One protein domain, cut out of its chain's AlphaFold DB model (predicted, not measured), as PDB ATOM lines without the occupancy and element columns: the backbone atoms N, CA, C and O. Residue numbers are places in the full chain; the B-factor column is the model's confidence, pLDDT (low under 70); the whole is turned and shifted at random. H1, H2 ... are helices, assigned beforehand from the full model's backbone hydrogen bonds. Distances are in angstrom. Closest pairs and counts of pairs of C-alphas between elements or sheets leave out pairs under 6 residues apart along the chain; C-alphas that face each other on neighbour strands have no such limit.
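AT A GLANCE: This is residues 2 to 49 of the 118 residues of an uncharacterized protein of marine sediment metagenome (UniProt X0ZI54). One long straight helix, H1, makes a rod, with a short lead of residues 2 to 6 at one end and a small hooked head at the other. In the head, the one-turn helix H2 is followed by residues 43 to 49, which fold back toward the end of H1. The printed part has 48 residues with two named helices, H1 then H2, and no named strand; the class is all helix. The whole is extended, with a radius of gyration of the C-alphas of 18.2 A and spans of 56 by 16 by 9 A.

IN THESE COORDINATES: H1, residues 7 to 34, begins at C-alpha 7 (-2.778, -30.344, 36.878) and ends at C-alpha 34 (-37.382, -37.094, 18.758), 39.6 A from first to last C-alpha. H2, residues 38 to 42, ends at C-alpha 42 (-45.618, -49.388, 21.728).

HOW THE PARTS SIT: Residues 13 to 30 of H1 stand free, as do residues 5 to 11, of which 7 to 11 belong to H1. A tight link of three residues joins H1 to H2, yet the two helices are apart, with no C-alpha of the one within 8 A of the other. In H1 and H2 every O i to N i+4 pair is within hydrogen-bond range.

THE WHOLE: The C-alphas of Glu 2 and Ala 42, the two farthest apart, are 57.0 A apart. The printed part has no cut. The mean pLDDT of the printed part is 86.1, and residues 2 to 4 are under 70.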
ATOM      1  N   GLU A   2       6.084 -25.613  25.536       60.19
ATOM      2  CA  GLU A   2       6.014 -25.833  26.989       60.19
ATOM      3  C   GLU A   2       5.389 -27.210  27.252       60.19
ATOM      4  O   GLU A   2       4.311 -27.515  26.742       60.19
ATOM      5  N   GLU A   3       6.071 -28.050  28.026       65.06
ATOM      6  CA  GLU A   3       5.538 -29.341  28.449       65.06
ATOM      7  C   GLU A   3       4.349 -29.122  29.394       65.06
ATOM      8  O   GLU A   3       4.495 -28.670  30.533       65.06
ATOM      9  N   PHE A   4       3.145 -29.464  28.932       69.25
ATOM     10  CA  PHE A   4       1.965 -29.541  29.786       69.25
ATOM     11  C   PHE A   4       2.166 -30.670  30.808       69.25
ATOM     12  O   PHE A   4       1.984 -31.839  30.487       69.25
ATOM     13  N   LYS A   5       2.538 -30.335  32.049       84.81
ATOM     14  CA  LYS A   5       2.718 -31.308  33.143       84.81
ATOM     15  C   LYS A   5       1.732 -31.080  34.294       84.81
ATOM     16  O   LYS A   5       1.272 -29.964  34.550       84.81
ATOM     17  N   GLY A   6       1.390 -32.166  34.991       87.94
ATOM     18  CA  GLY A   6       0.564 -32.154  36.202       87.94
ATOM     19  C   GLY A   6      -0.884 -31.697  35.978       87.94
ATOM     20  O   GLY A   6      -1.568 -32.159  35.065       87.94
ATOM     21  N   LYS A   7      -1.363 -30.770  36.823       85.19
ATOM     22  CA  LYS A   7      -2.778 -30.344  36.878       85.19
ATOM     23  C   LYS A   7      -3.309 -29.779  35.556       85.19
ATOM     24  O   LYS A   7      -4.468 -29.999  35.230       85.19
ATOM     25  N   ARG A   8      -2.484 -29.064  34.780       81.06
ATOM     26  CA  ARG A   8      -2.922 -28.455  33.507       81.06
ATOM     27  C   ARG A   8      -3.211 -29.503  32.435       81.06
ATOM     28  O   ARG A   8      -4.195 -29.369  31.720       81.06
ATOM     29  N   LEU A   9      -2.379 -30.542  32.358       84.25
ATOM     30  CA  LEU A   9      -2.589 -31.665  31.444       84.25
ATOM     31  C   LEU A   9      -3.843 -32.453  31.831       84.25
ATOM     32  O   LEU A   9      -4.649 -32.791  30.971       84.25
ATOM     33  N   PHE A  10      -4.032 -32.700  33.127       87.50
ATOM     34  CA  PHE A  10      -5.235 -33.360  33.627       87.50
ATOM     35  C   PHE A  10      -6.509 -32.574  33.276       87.50
ATOM     36  O   PHE A  10      -7.425 -33.136  32.689       87.50
ATOM     37  N   LEU A  11      -6.540 -31.263  33.550       84.81
ATOM     38  CA  LEU A  11      -7.681 -30.399  33.219       84.81
ATOM     39  C   LEU A  11      -7.953 -30.325  31.709       84.81
ATOM     40  O   LEU A  11      -9.108 -30.284  31.299       84.81
ATOM     41  N   TYR A  12      -6.907 -30.327  30.879       82.50
ATOM     42  CA  TYR A  12      -7.065 -30.357  29.426       82.50
ATOM     43  C   TYR A  12      -7.697 -31.672  28.948       82.50
ATOM     44  O   TYR A  12      -8.668 -31.645  28.198       82.50
ATOM     45  N   ASN A  13      -7.219 -32.818  29.440       86.62
ATOM     46  CA  ASN A  13      -7.819 -34.118  29.115       86.62
ATOM     47  C   ASN A  13      -9.258 -34.245  29.638       86.62
ATOM     48  O   ASN A  13     -10.110 -34.819  28.961       86.62
ATOM     49  N   LEU A  14      -9.548 -33.663  30.804       88.88
ATOM     50  CA  LEU A  14     -10.899 -33.609  31.356       88.88
ATOM     51  C   LEU A  14     -11.856 -32.833  30.438       88.88
ATOM     52  O   LEU A  14     -13.009 -33.226  30.295       88.88
ATOM     53  N   SER A  15     -11.375 -31.778  29.771       84.25
ATOM     54  CA  SER A  15     -12.160 -31.038  28.776       84.25
ATOM     55  C   SER A  15     -12.553 -31.918  27.590       84.25
ATOM     56  O   SER A  15     -13.703 -31.878  27.162       84.25
ATOM     57  N   THR A  16     -11.621 -32.718  27.065       86.69
ATOM     58  CA  THR A  16     -11.905 -33.640  25.956       86.69
ATOM     59  C   THR A  16     -12.928 -34.692  26.369       86.69
ATOM     60  O   THR A  16     -13.888 -34.933  25.641       86.69
ATOM     61  N   ALA A  17     -12.768 -35.278  27.559       90.94
ATOM     62  CA  ALA A  17     -13.734 -36.232  28.098       90.94
ATOM     63  C   ALA A  17     -15.123 -35.597  28.276       90.94
ATOM     64  O   ALA A  17     -16.123 -36.187  27.876       90.94
ATOM     65  N   GLY A  18     -15.185 -34.377  28.817       89.56
ATOM     66  CA  GLY A  18     -16.434 -33.635  28.987       89.56
ATOM     67  C   GLY A  18     -17.148 -33.361  27.664       89.56
ATOM     68  O   GLY A  18     -18.350 -33.586  27.571       89.56
ATOM     69  N   TRP A  19     -16.412 -32.943  26.629       88.06
ATOM     70  CA  TRP A  19     -16.969 -32.729  25.289       88.06
ATOM     71  C   TRP A  19     -17.567 -34.010  24.700       88.06
ATOM     72  O   TRP A  19     -18.715 -34.004  24.265       88.06
ATOM     73  N   VAL A  20     -16.824 -35.119  24.740       91.94
ATOM     74  CA  VAL A  20     -17.294 -36.406  24.201       91.94
ATOM     75  C   VAL A  20     -18.543 -36.894  24.933       91.94
ATOM     76  O   VAL A  20     -19.476 -37.383  24.299       91.94
ATOM     77  N   LEU A  21     -18.580 -36.751  26.260       92.56
ATOM     78  CA  LEU A  21     -19.745 -37.127  27.059       92.56
ATOM     79  C   LEU A  21     -20.966 -36.271  26.715       92.56
ATOM     80  O   LEU A  21     -22.046 -36.823  26.531       92.56
ATOM     81  N   LEU A  22     -20.799 -34.951  26.599       91.19
ATOM     82  CA  LEU A  22     -21.882 -34.041  26.225       91.19
ATOM     83  C   LEU A  22     -22.435 -34.365  24.837       91.19
ATOM     84  O   LEU A  22     -23.647 -34.522  24.702       91.19
ATOM     85  N   ASP A  23     -21.564 -34.529  23.840       90.69
ATOM     86  CA  ASP A  23     -21.967 -34.889  22.476       90.69
ATOM     87  C   ASP A  23     -22.703 -36.237  22.460       90.69
ATOM     88  O   ASP A  23     -23.784 -36.350  21.888       90.69
ATOM     89  N   SER A  24     -22.199 -37.240  23.187       92.19
ATOM     90  CA  SER A  24     -22.824 -38.569  23.263       92.19
ATOM     91  C   SER A  24     -24.193 -38.543  23.945       92.19
ATOM     92  O   SER A  24     -25.134 -39.179  23.462       92.19
ATOM     93  N   ILE A  25     -24.319 -37.822  25.064       92.88
ATOM     94  CA  ILE A  25     -25.582 -37.678  25.797       92.88
ATOM     95  C   ILE A  25     -26.600 -36.962  24.917       92.88
ATOM     96  O   ILE A  25     -27.717 -37.451  24.764       92.88
ATOM     97  N   TRP A  26     -26.209 -35.837  24.314       90.88
ATOM     98  CA  TRP A  26     -27.089 -35.058  23.454       90.88
ATOM     99  C   TRP A  26     -27.534 -35.859  22.231       90.88
ATOM    100  O   TRP A  26     -28.725 -35.923  21.950       90.88
ATOM    101  N   LEU A  27     -26.603 -36.527  21.549       90.62
ATOM    102  CA  LEU A  27     -26.883 -37.328  20.361       90.62
ATOM    103  C   LEU A  27     -27.860 -38.466  20.668       90.62
ATOM    104  O   LEU A  27     -28.852 -38.657  19.963       90.62
ATOM    105  N   THR A  28     -27.593 -39.202  21.748       91.50
ATOM    106  CA  THR A  28     -28.438 -40.319  22.179       91.50
ATOM    107  C   THR A  28     -29.821 -39.822  22.590       91.50
ATOM    108  O   THR A  28     -30.827 -40.401  22.182       91.50
ATOM    109  N   PHE A  29     -29.879 -38.724  23.351       90.94
ATOM    110  CA  PHE A  29     -31.128 -38.097  23.765       90.94
ATOM    111  C   PHE A  29     -31.939 -37.612  22.563       90.94
ATOM    112  O   PHE A  29     -33.108 -37.961  22.452       90.94
ATOM    113  N   ALA A  30     -31.332 -36.867  21.638       89.62
ATOM    114  CA  ALA A  30     -32.014 -36.312  20.476       89.62
ATOM    115  C   ALA A  30     -32.650 -37.412  19.619       89.62
ATOM    116  O   ALA A  30     -33.806 -37.287  19.228       89.62
ATOM    117  N   ILE A  31     -31.936 -38.517  19.377       88.69
ATOM    118  CA  ILE A  31     -32.472 -39.646  18.609       88.69
ATOM    119  C   ILE A  31     -33.607 -40.329  19.379       88.69
ATOM    120  O   ILE A  31     -34.695 -40.490  18.835       88.69
ATOM    121  N   ALA A  32     -33.380 -40.702  20.641       88.25
ATOM    122  CA  ALA A  32     -34.357 -41.453  21.429       88.25
ATOM    123  C   ALA A  32     -35.622 -40.644  21.754       88.25
ATOM    124  O   ALA A  32     -36.708 -41.212  21.813       88.25
ATOM    125  N   PHE A  33     -35.485 -39.334  21.961       88.00
ATOM    126  CA  PHE A  33     -36.589 -38.438  22.281       88.00
ATOM    127  C   PHE A  33     -37.371 -38.037  21.028       88.00
ATOM    128  O   PHE A  33     -38.589 -38.163  21.015       88.00
ATOM    129  N   LEU A  34     -36.696 -37.583  19.963       89.19
ATOM    130  CA  LEU A  34     -37.382 -37.094  18.758       89.19
ATOM    131  C   LEU A  34     -37.938 -38.229  17.896       89.19
ATOM    132  O   LEU A  34     -38.976 -38.063  17.250       89.19
ATOM    133  N   LEU A  35     -37.240 -39.365  17.868       88.88
ATOM    134  CA  LEU A  35     -37.577 -40.524  17.054       88.88
ATOM    135  C   LEU A  35     -37.413 -41.823  17.863       88.88
ATOM    136  O   LEU A  35     -36.507 -42.619  17.591       88.88
ATOM    137  N   PRO A  36     -38.281 -42.052  18.865       87.44
ATOM    138  CA  PRO A  36     -38.196 -43.222  19.725       87.44
ATOM    139  C   PRO A  36     -38.266 -44.530  18.922       87.44
ATOM    140  O   PRO A  36     -38.978 -44.618  17.912       87.44
ATOM    141  N   PRO A  37     -37.551 -45.584  19.360       85.75
ATOM    142  CA  PRO A  37     -37.642 -46.893  18.729       85.75
ATOM    143  C   PRO A  37     -39.059 -47.460  18.871       85.75
ATOM    144  O   PRO A  37     -39.781 -47.155  19.820       85.75
ATOM    145  N   LYS A  38     -39.458 -48.322  17.927       83.75
ATOM    146  CA  LYS A  38     -40.836 -48.843  17.828       83.75
ATOM    147  C   LYS A  38     -41.338 -49.503  19.117       83.75
ATOM    148  O   LYS A  38     -42.522 -49.412  19.414       83.75
ATOM    149  N   GLU A  39     -40.444 -50.118  19.884       87.00
ATOM    150  CA  GLU A  39     -40.723 -50.702  21.204       87.00
ATOM    151  C   GLU A  39     -41.235 -49.648  22.196       87.00
ATOM    152  O   GLU A  39     -42.271 -49.830  22.823       87.00
ATOM    153  N   ARG A  40     -40.572 -48.490  22.263       82.94
ATOM    154  CA  ARG A  40     -40.946 -47.374  23.141       82.94
ATOM    155  C   ARG A  40     -42.216 -46.669  22.680       82.94
ATOM    156  O   ARG A  40     -42.990 -46.185  23.498       82.94
ATOM    157  N   VAL A  41     -42.452 -46.642  21.369       85.25
ATOM    158  CA  VAL A  41     -43.727 -46.170  20.808       85.25
ATOM    159  C   VAL A  41     -44.870 -47.103  21.213       85.25
ATOM    160  O   VAL A  41     -45.944 -46.628  21.570       85.25
ATOM    161  N   ALA A  42     -44.636 -48.420  21.237       84.62
ATOM    162  CA  ALA A  42     -45.618 -49.388  21.728       84.62
ATOM    163  C   ALA A  42     -45.896 -49.242  23.237       84.62
ATOM    164  O   ALA A  42     -47.015 -49.495  23.675       84.62
ATOM    165  N   GLU A  43     -44.917 -48.770  24.016       87.62
ATOM    166  CA  GLU A  43     -45.075 -48.383  25.429       87.62
ATOM    167  C   GLU A  43     -45.812 -47.039  25.626       87.62
ATOM    168  O   GLU A  43     -46.071 -46.645  26.761       87.62
ATOM    169  N   GLY A  44     -46.169 -46.332  24.545       84.31
ATOM    170  CA  GLY A  44     -46.939 -45.085  24.587       84.31
ATOM    171  C   GLY A  44     -46.132 -43.804  24.351       84.31
ATOM    172  O   GLY A  44     -46.689 -42.716  24.490       84.31
ATOM    173  N   MET A  45     -44.846 -43.885  23.979       84.62
ATOM    174  CA  MET A  45     -44.093 -42.691  23.573       84.62
ATOM    175  C   MET A  45     -44.577 -42.151  22.226       84.62
ATOM    176  O   MET A  45     -44.738 -42.889  21.254       84.62
ATOM    177  N   ILE A  46     -44.740 -40.832  22.155       85.44
ATOM    178  CA  ILE A  46     -45.168 -40.141  20.941       85.44
ATOM    179  C   ILE A  46     -43.924 -39.773  20.117       85.44
ATOM    180  O   ILE A  46     -43.026 -39.118  20.647       85.44
ATOM    181  N   PRO A  47     -43.841 -40.156  18.832       86.06
ATOM    182  CA  PRO A  47     -42.776 -39.681  17.958       86.06
ATOM    183  C   PRO A  47     -43.013 -38.213  17.577       86.06
ATOM    184  O   PRO A  47     -44.061 -37.873  17.029       86.06
ATOM    185  N   PHE A  48     -42.032 -37.343  17.833       86.19
ATOM    186  CA  PHE A  48     -42.120 -35.916  17.484       86.19
ATOM    187  C   PHE A  48     -41.757 -35.632  16.023       86.19
ATOM    188  O   PHE A  48     -42.164 -34.612  15.471       86.19
ATOM    189  N   ILE A  49     -40.978 -36.515  15.394       86.69
ATOM    190  CA  ILE A  49     -40.532 -36.381  14.005       86.69
ATOM    191  C   ILE A  49     -40.940 -37.623  13.207       86.69
ATOM    192  O   ILE A  49     -40.870 -38.752  13.688       86.69
TER     193      ILE A  49